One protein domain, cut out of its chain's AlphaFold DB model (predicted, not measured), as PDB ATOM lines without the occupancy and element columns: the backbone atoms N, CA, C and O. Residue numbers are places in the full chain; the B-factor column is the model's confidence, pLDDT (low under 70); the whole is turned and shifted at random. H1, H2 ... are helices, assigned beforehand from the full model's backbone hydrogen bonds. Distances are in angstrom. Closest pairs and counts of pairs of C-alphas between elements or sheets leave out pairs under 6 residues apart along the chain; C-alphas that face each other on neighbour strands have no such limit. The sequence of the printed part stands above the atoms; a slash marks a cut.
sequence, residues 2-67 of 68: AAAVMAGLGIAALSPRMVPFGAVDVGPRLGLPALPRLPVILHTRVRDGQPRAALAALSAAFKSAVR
ATOM      1  N   ALA A   2     210.880 279.821 184.049       76.31
ATOM      2  CA  ALA A   2     210.853 280.585 182.788       76.31
ATOM      3  C   ALA A   2     212.038 281.561 182.594       76.31
ATOM      4  O   ALA A   2     212.569 281.660 181.495       76.31
ATOM      5  N   ALA A   3     212.511 282.209 183.666       80.25
ATOM      6  CA  ALA A   3     213.674 283.100 183.614       80.25
ATOM      7  C   ALA A   3     214.979 282.402 183.182       80.25
ATOM      8  O   ALA A   3     215.757 282.985 182.441       80.25
ATOM      9  N   ALA A   4     215.207 281.147 183.587       84.25
ATOM     10  CA  ALA A   4     216.402 280.399 183.189       84.25
ATOM     11  C   ALA A   4     216.366 280.025 181.698       84.25
ATOM     12  O   ALA A   4     217.387 280.096 181.027       84.25
ATOM     13  N   VAL A   5     215.180 279.695 181.174       85.69
ATOM     14  CA  VAL A   5     214.973 279.445 179.738       85.69
ATOM     15  C   VAL A   5     215.213 280.723 178.934       85.69
ATOM     16  O   VAL A   5     215.921 280.699 177.936       85.69
ATOM     17  N   MET A   6     214.682 281.854 179.403       85.88
ATOM     18  CA  MET A   6     214.897 283.164 178.775       85.88
ATOM     19  C   MET A   6     216.354 283.626 178.819       85.88
ATOM     20  O   MET A   6     216.821 284.257 177.880       85.88
ATOM     21  N   ALA A   7     217.087 283.279 179.878       87.12
ATOM     22  CA  ALA A   7     218.516 283.547 179.996       87.12
ATOM     23  C   ALA A   7     219.399 282.555 179.208       87.12
ATOM     24  O   ALA A   7     220.620 282.640 179.291       87.12
ATOM     25  N   GLY A   8     218.811 281.588 178.488       83.44
ATOM     26  CA  GLY A   8     219.554 280.548 177.767       83.44
ATOM     27  C   GLY A   8     220.275 279.542 178.673       83.44
ATOM     28  O   GLY A   8     221.126 278.791 178.206       83.44
ATOM     29  N   LEU A   9     219.942 279.513 179.967       86.38
ATOM     30  CA  LEU A   9     220.624 278.720 180.993       86.38
ATOM     31  C   LEU A   9     220.043 277.302 181.151       86.38
ATOM     32  O   LEU A   9     220.525 276.523 181.969       86.38
ATOM     33  N   GLY A  10     218.980 276.960 180.415       86.56
ATOM     34  CA  GLY A  10     218.392 275.623 180.465       86.56
ATOM     35  C   GLY A  10     217.154 275.432 179.594       86.56
ATOM     36  O   GLY A  10     216.656 276.361 178.961       86.56
ATOM     37  N   ILE A  11     216.646 274.198 179.604       89.62
ATOM     38  CA  ILE A  11     215.423 273.770 178.910       89.62
ATOM     39  C   ILE A  11     214.321 273.466 179.931       89.62
ATOM     40  O   ILE A  11     214.605 273.026 181.044       89.62
ATOM     41  N   ALA A  12     213.056 273.686 179.569       88.00
ATOM     42  CA  ALA A  12     211.920 273.347 180.425       88.00
ATOM     43  C   ALA A  12     210.736 272.827 179.603       88.00
ATOM     44  O   ALA A  12     210.467 273.317 178.507       88.00
ATOM     45  N   ALA A  13     209.995 271.874 180.169       88.19
ATOM     46  CA  ALA A  13     208.703 271.452 179.644       88.19
ATOM     47  C   ALA A  13     207.662 272.549 179.913       88.19
ATOM     48  O   ALA A  13     207.257 272.764 181.058       88.19
ATOM     49  N   LEU A  14     207.247 273.261 178.868       83.25
ATOM     50  CA  LEU A  14     206.308 274.376 178.970       83.25
ATOM     51  C   LEU A  14     205.009 274.055 178.234       83.25
ATOM     52  O   LEU A  14     205.007 273.520 177.129       83.25
ATOM     53  N   SER A  15     203.884 274.409 178.855       82.62
ATOM     54  CA  SER A  15     202.592 274.427 178.168       82.62
ATOM     55  C   SER A  15     202.584 275.557 177.127       82.62
ATOM     56  O   SER A  15     203.143 276.612 177.432       82.62
ATOM     57  N   PRO A  16     201.903 275.417 175.970       78.81
ATOM     58  CA  PRO A  16     201.865 276.444 174.918       78.81
ATOM     59  C   PRO A  16     201.529 277.857 175.418       78.81
ATOM     60  O   PRO A  16     202.134 278.836 175.002       78.81
ATOM     61  N   ARG A  17     200.625 277.968 176.398       77.50
ATOM     62  CA  ARG A  17     200.217 279.250 177.006       77.50
ATOM     63  C   ARG A  17     201.246 279.880 177.954       77.50
ATOM     64  O   ARG A  17     201.050 280.999 178.404       77.50
ATOM     65  N   MET A  18     202.279 279.135 178.337       83.44
ATOM     66  CA  MET A  18     203.326 279.560 179.272       83.44
ATOM     67  C   MET A  18     204.669 279.770 178.573       83.44
ATOM     68  O   MET A  18     205.661 280.021 179.254       83.44
ATOM     69  N   VAL A  19     204.720 279.617 177.244       85.69
ATOM     70  CA  VAL A  19     205.948 279.785 176.469       85.69
ATOM     71  C   VAL A  19     206.326 281.268 176.483       85.69
ATOM     72  O   VAL A  19     205.557 282.095 175.993       85.69
ATOM     73  N   PRO A  20     207.476 281.634 177.070       85.69
ATOM     74  CA  PRO A  20     207.910 283.016 177.076       85.69
ATOM     75  C   PRO A  20     208.419 283.426 175.687       85.69
ATOM     76  O   PRO A  20     208.895 282.594 174.910       85.69
ATOM     77  N   PHE A  21     208.309 284.715 175.364       84.44
ATOM     78  CA  PHE A  21     208.725 285.243 174.064       84.44
ATOM     79  C   PHE A  21     210.194 284.929 173.767       84.44
ATOM     80  O   PHE A  21     211.060 285.160 174.598       84.44
ATOM     81  N   GLY A  22     210.473 284.413 172.569       85.25
ATOM     82  CA  GLY A  22     211.830 284.042 172.157       85.25
ATOM     83  C   GLY A  22     212.285 282.651 172.611       85.25
ATOM     84  O   GLY A  22     213.377 282.232 172.237       85.25
ATOM     85  N   ALA A  23     211.468 281.902 173.362       89.12
ATOM     86  CA  ALA A  23     211.734 280.484 173.589       89.12
ATOM     87  C   ALA A  23     211.566 279.693 172.280       89.12
ATOM     88  O   ALA A  23     210.630 279.926 171.514       89.12
ATOM     89  N   VAL A  24     212.468 278.740 172.047       89.75
ATOM     90  CA  VAL A  24     212.467 277.862 170.869       89.75
ATOM     91  C   VAL A  24     212.183 276.420 171.276       89.75
ATOM     92  O   VAL A  24     212.636 275.971 172.331       89.75
ATOM     93  N   ASP A  25     211.454 275.681 170.439       89.31
ATOM     94  CA  ASP A  25     211.246 274.250 170.659       89.31
ATOM     95  C   ASP A  25     212.496 273.457 170.246       89.31
ATOM     96  O   ASP A  25     212.895 273.426 169.081       89.31
ATOM     97  N   VAL A  26     213.129 272.822 171.231       91.00
ATOM     98  CA  VAL A  26     214.309 271.966 171.050       91.00
ATOM     99  C   VAL A  26     213.973 270.477 171.124       91.00
ATOM    100  O   VAL A  26     214.854 269.653 170.880       91.00
ATOM    101  N   GLY A  27     212.719 270.115 171.423       89.75
ATOM    102  CA  GLY A  27     212.271 268.730 171.573       89.75
ATOM    103  C   GLY A  27     212.644 267.836 170.387       89.75
ATOM    104  O   GLY A  27     213.306 266.821 170.605       89.75
ATOM    105  N   PRO A  28     212.344 268.233 169.133       90.38
ATOM    106  CA  PRO A  28     212.706 267.456 167.948       90.38
ATOM    107  C   PRO A  28     214.217 267.266 167.775       90.38
ATOM    108  O   PRO A  28     214.672 266.187 167.405       90.38
ATOM    109  N   ARG A  29     215.014 268.302 168.074       91.19
ATOM    110  CA  ARG A  29     216.481 268.266 167.927       91.19
ATOM    111  C   ARG A  29     217.146 267.367 168.964       91.19
ATOM    112  O   ARG A  29     218.219 266.837 168.704       91.19
ATOM    113  N   LEU A  30     216.521 267.227 170.130       89.69
ATOM    114  CA  LEU A  30     217.009 266.427 171.249       89.69
ATOM    115  C   LEU A  30     216.347 265.040 171.329       89.69
ATOM    116  O   LEU A  30     216.640 264.289 172.253       89.69
ATOM    117  N   GLY A  31     215.451 264.698 170.394       91.25
ATOM    118  CA  GLY A  31     214.716 263.430 170.411       91.25
ATOM    119  C   GLY A  31     213.807 263.260 171.634       91.25
ATOM    120  O   GLY A  31     213.576 262.135 172.073       91.25
ATOM    121  N   LEU A  32     213.322 264.363 172.219       89.94
ATOM    122  CA  LEU A  32     212.484 264.312 173.416       89.94
ATOM    123  C   LEU A  32     211.067 263.828 173.076       89.94
ATOM    124  O   LEU A  32     210.521 264.203 172.034       89.94
ATOM    125  N   PRO A  33     210.436 263.035 173.961       87.56
ATOM    126  CA  PRO A  33     209.054 262.627 173.768       87.56
ATOM    127  C   PRO A  33     208.118 263.838 173.822       87.56
ATOM    128  O   PRO A  33     208.351 264.801 174.557       87.56
ATOM    129  N   ALA A  34     207.017 263.764 173.074       84.31
ATOM    130  CA  ALA A  34     205.962 264.764 173.157       84.31
ATOM    131  C   ALA A  34     205.389 264.824 174.580       84.31
ATOM    132  O   ALA A  34     205.158 263.794 175.221       84.31
ATOM    133  N   LEU A  35     205.127 266.038 175.069       83.25
ATOM    134  CA  LEU A  35     204.543 266.220 176.392       83.25
ATOM    135  C   LEU A  35     203.130 265.618 176.441       83.25
ATOM    136  O   LEU A  35     202.316 265.889 175.549       83.25
ATOM    137  N   PRO A  36     202.799 264.835 177.485       80.88
ATOM    138  CA  PRO A  36     201.467 264.273 177.627       80.88
ATOM    139  C   PRO A  36     200.449 265.402 177.803       80.88
ATOM    140  O   PRO A  36     200.655 266.357 178.556       80.88
ATOM    141  N   ARG A  37     199.315 265.293 177.109       79.19
ATOM    142  CA  ARG A  37     198.223 266.261 177.246       79.19
ATOM    143  C   ARG A  37     197.507 266.006 178.567       79.19
ATOM    144  O   ARG A  37     196.977 264.915 178.770       79.19
ATOM    145  N   LEU A  38     197.447 267.010 179.440       80.69
ATOM    146  CA  LEU A  38     196.608 266.923 180.634       80.69
ATOM    147  C   LEU A  38     195.140 267.188 180.263       80.69
ATOM    148  O   LEU A  38     194.853 268.199 179.612       80.69
ATOM    149  N   PRO A  39     194.201 266.319 180.674       79.50
ATOM    150  CA  PRO A  39     192.784 266.562 180.465       79.50
ATOM    151  C   PRO A  39     192.320 267.764 181.298       79.50
ATOM    152  O   PRO A  39     192.647 267.886 182.478       79.50
ATOM    153  N   VAL A  40     191.522 268.641 180.687       83.94
ATOM    154  CA  VAL A  40     190.814 269.729 181.378       83.94
ATOM    155  C   VAL A  40     189.335 269.358 181.436       83.94
ATOM    156  O   VAL A  40     188.717 269.139 180.393       83.94
ATOM    157  N   ILE A  41     188.773 269.276 182.645       87.50
ATOM    158  CA  ILE A  41     187.375 268.887 182.877       87.50
ATOM    159  C   ILE A  41     186.590 270.097 183.383       87.50
ATOM    160  O   ILE A  41     186.967 270.730 184.367       87.50
ATOM    161  N   LEU A  42     185.480 270.407 182.713       87.25
ATOM    162  CA  LEU A  42     184.544 271.450 183.123       87.25
ATOM    163  C   LEU A  42     183.416 270.826 183.952       87.25
ATOM    164  O   LEU A  42     182.562 270.123 183.417       87.25
ATOM    165  N   HIS A  43     183.404 271.086 185.260       87.12
ATOM    166  CA  HIS A  43     182.335 270.635 186.152       87.12
ATOM    167  C   HIS A  43     181.236 271.698 186.262       87.12
ATOM    168  O   HIS A  43     181.463 272.780 186.799       87.12
ATOM    169  N   THR A  44     180.028 271.389 185.783       82.81
ATOM    170  CA  THR A  44     178.879 272.312 185.805       82.81
ATOM    171  C   THR A  44     177.603 271.583 186.205       82.81
ATOM    172  O   THR A  44     177.333 270.499 185.699       82.81
ATOM    173  N   ARG A  45     176.775 272.188 187.066       82.50
ATOM    174  CA  ARG A  45     175.467 271.630 187.483       82.50
ATOM    175  C   ARG A  45     174.284 272.105 186.625       82.50
ATOM    176  O   ARG A  45     173.133 271.844 186.964       82.50
ATOM    177  N   VAL A  46     174.555 272.823 185.537       80.75
ATOM    178  CA  VAL A  46     173.532 273.377 184.644       80.75
ATOM    179  C   VAL A  46     172.965 272.257 183.781       80.75
ATOM    180  O   VAL A  46     173.709 271.614 183.047       80.75
ATOM    181  N   ARG A  47     171.651 272.032 183.875       67.69
ATOM    182  CA  ARG A  47     170.958 271.013 183.080       67.69
ATOM    183  C   ARG A  47     170.450 271.580 181.755       67.69
ATOM    184  O   ARG A  47     170.789 271.008 180.727       67.69
ATOM    185  N   ASP A  48     169.795 272.749 181.753       68.44
ATOM    186  CA  ASP A  48     169.230 273.366 180.538       68.44
ATOM    187  C   ASP A  48     169.151 274.907 180.595       68.44
ATOM    188  O   ASP A  48     169.312 275.515 181.656       68.44
ATOM    189  N   GLY A  49     168.917 275.534 179.433       68.00
ATOM    190  CA  GLY A  49     168.720 276.982 179.257       68.00
ATOM    191  C   GLY A  49     169.938 277.755 178.725       68.00
ATOM    192  O   GLY A  49     170.979 277.178 178.411       68.00
ATOM    193  N   GLN A  50     169.822 279.089 178.658       71.81
ATOM    194  CA  GLN A  50     170.893 280.036 178.291       71.81
ATOM    195  C   GLN A  50     172.284 279.727 178.899       71.81
ATOM    196  O   GLN A  50     173.272 279.802 178.161       71.81
ATOM    197  N   PRO A  51     172.426 279.320 180.181       79.69
ATOM    198  CA  PRO A  51     173.736 278.962 180.731       79.69
ATOM    199  C   PRO A  51     174.399 277.764 180.029       79.69
ATOM    200  O   PRO A  51     175.623 277.715 179.950       79.69
ATOM    201  N   ARG A  52     173.639 276.832 179.438       85.50
ATOM    202  CA  ARG A  52     174.200 275.710 178.664       85.50
ATOM    203  C   ARG A  52     174.845 276.178 177.358       85.50
ATOM    204  O   ARG A  52     175.901 275.670 176.988       85.50
ATOM    205  N   ALA A  53     174.253 277.172 176.694       86.88
ATOM    206  CA  ALA A  53     174.810 277.758 175.474       86.88
ATOM    207  C   ALA A  53     176.141 278.481 175.748       86.88
ATOM    208  O   ALA A  53     177.105 278.299 175.005       86.88
ATOM    209  N   ALA A  54     176.236 279.218 176.860       89.25
ATOM    210  CA  ALA A  54     177.485 279.853 177.285       89.25
ATOM    211  C   ALA A  54     178.591 278.824 177.590       89.25
ATOM    212  O   ALA A  54     179.730 278.986 177.151       89.25
ATOM    213  N   LEU A  55     178.258 277.724 178.278       91.62
ATOM    214  CA  LEU A  55     179.205 276.634 178.548       91.62
ATOM    215  C   LEU A  55     179.659 275.924 177.263       91.62
ATOM    216  O   LEU A  55     180.828 275.549 177.149       91.62
ATOM    217  N   ALA A  56     178.765 275.765 176.282       89.62
ATOM    218  CA  ALA A  56     179.107 275.221 174.971       89.62
ATOM    219  C   ALA A  56     180.072 276.145 174.208       89.62
ATOM    220  O   ALA A  56     181.077 275.665 173.685       89.62
ATOM    221  N   ALA A  57     179.819 277.458 174.210       92.12
ATOM    222  CA  ALA A  57     180.701 278.450 173.595       92.12
ATOM    223  C   ALA A  57     182.097 278.460 174.246       92.12
ATOM    224  O   ALA A  57     183.106 278.393 173.544       92.12
ATOM    225  N   LEU A  58     182.164 278.440 175.582       90.94
ATOM    226  CA  LEU A  58     183.424 278.338 176.326       90.94
ATOM    227  C   LEU A  58     184.181 277.048 175.977       90.94
ATOM    228  O   LEU A  58     185.379 277.075 175.698       90.94
ATOM    229  N   SER A  59     183.474 275.917 175.943       90.81
ATOM    230  CA  SER A  59     184.061 274.619 175.597       90.81
ATOM    231  C   SER A  59     184.601 274.596 174.166       90.81
ATOM    232  O   SER A  59     185.660 274.016 173.921       90.81
ATOM    233  N   ALA A  60     183.900 275.221 173.218       91.38
ATOM    234  CA  ALA A  60     184.344 275.339 171.833       91.38
ATOM    235  C   ALA A  60     185.608 276.205 171.714       91.38
ATOM    236  O   ALA A  60     186.563 275.779 171.065       91.38
ATOM    237  N   ALA A  61     185.653 277.351 172.401       90.12
ATOM    238  CA  ALA A  61     186.822 278.233 172.429       90.12
ATOM    239  C   ALA A  61     188.063 277.545 173.029       90.12
ATOM    240  O   ALA A  61     189.162 277.651 172.491       90.12
ATOM    241  N   PHE A  62     187.899 276.766 174.102       86.25
ATOM    242  CA  PHE A  62     189.001 275.972 174.656       86.25
ATOM    243  C   PHE A  62     189.442 274.843 173.713       86.25
ATOM    244  O   PHE A  62     190.635 274.572 173.594       86.25
ATOM    245  N   LYS A  63     188.509 274.184 173.010       85.19
ATOM    246  CA  LYS A  63     188.842 273.140 172.025       85.19
ATOM    247  C   LYS A  63     189.583 273.698 170.808       85.19
ATOM    248  O   LYS A  63     190.435 272.986 170.281       85.19
ATOM    249  N   SER A  64     189.272 274.914 170.350       84.19
ATOM    250  CA  SER A  64     189.980 275.550 169.230       84.19
ATOM    251  C   SER A  64     191.377 276.017 169.638       84.19
ATOM    252  O   SER A  64     192.333 275.720 168.927       84.19
ATOM    253  N   ALA A  65     191.524 276.620 170.821       78.06
ATOM    254  CA  ALA A  65     192.815 277.060 171.358       78.06
ATOM    255  C   ALA A  65     193.814 275.913 171.607       78.06
ATOM    256  O   ALA A  65     195.005 276.149 171.745       78.06
ATOM    257  N   VAL A  66     193.329 274.672 171.697       72.12
ATOM    258  CA  VAL A  66     194.144 273.457 171.885       72.12
ATOM    259  C   VAL A  66     194.474 272.760 170.552       72.12
ATOM    260  O   VAL A  66     195.257 271.807 170.531       72.12
ATOM    261  N   ARG A  67     193.846 273.177 169.445       63.47
ATOM    262  CA  ARG A  67     194.092 272.654 168.088       63.47
ATOM    263  C   ARG A  67     195.007 273.551 167.248       63.47
ATOM    264  O   ARG A  67     195.534 273.039 166.265       63.47
TER     265      ARG A  67
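What this domain is: This is residues 2 to 67 of the 68 residues of an uncharacterized protein of Azospirillum sp. TSA6c (UniProt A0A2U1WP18). The model has little regular structure: a loose, looped head of H1 and the winding residues 7 to 27 at one end, then a drawn-out run through residues 34 to 46, after which the backbone turns and H2 folds back beside that run. Residues 28 to 33 stick out. The printed part has 66 residues with two named helices, H1 then H2, and no named strand; its class is all helix, with 21 residues in named elements. It is extended, with a radius of gyration of the C-alphas of 17.4 A, a rod spanning 52 by 23 by 17 A.

How they stand to each other: H1, residues 2 to 6, and H2, residues 50 to 65, are apart. In both, every O i to N i+4 pair is within hydrogen-bond range.

Where its parts are: H1 begins at C-alpha 2 (210.853, 280.585, 182.788). H2, 23.2 A long, runs from C-alpha 50 (170.893, 280.036, 178.291) to C-alpha 65 (192.815, 277.060, 171.358).

The domain as a whole: The C-alphas farthest apart, of Leu 9 and Gly 49, are 52.0 A apart. The printed part has no cut. A long link of 43 residues joins H1 to H2. Residues 47 to 49 and residue 67 have pLDDT under 70.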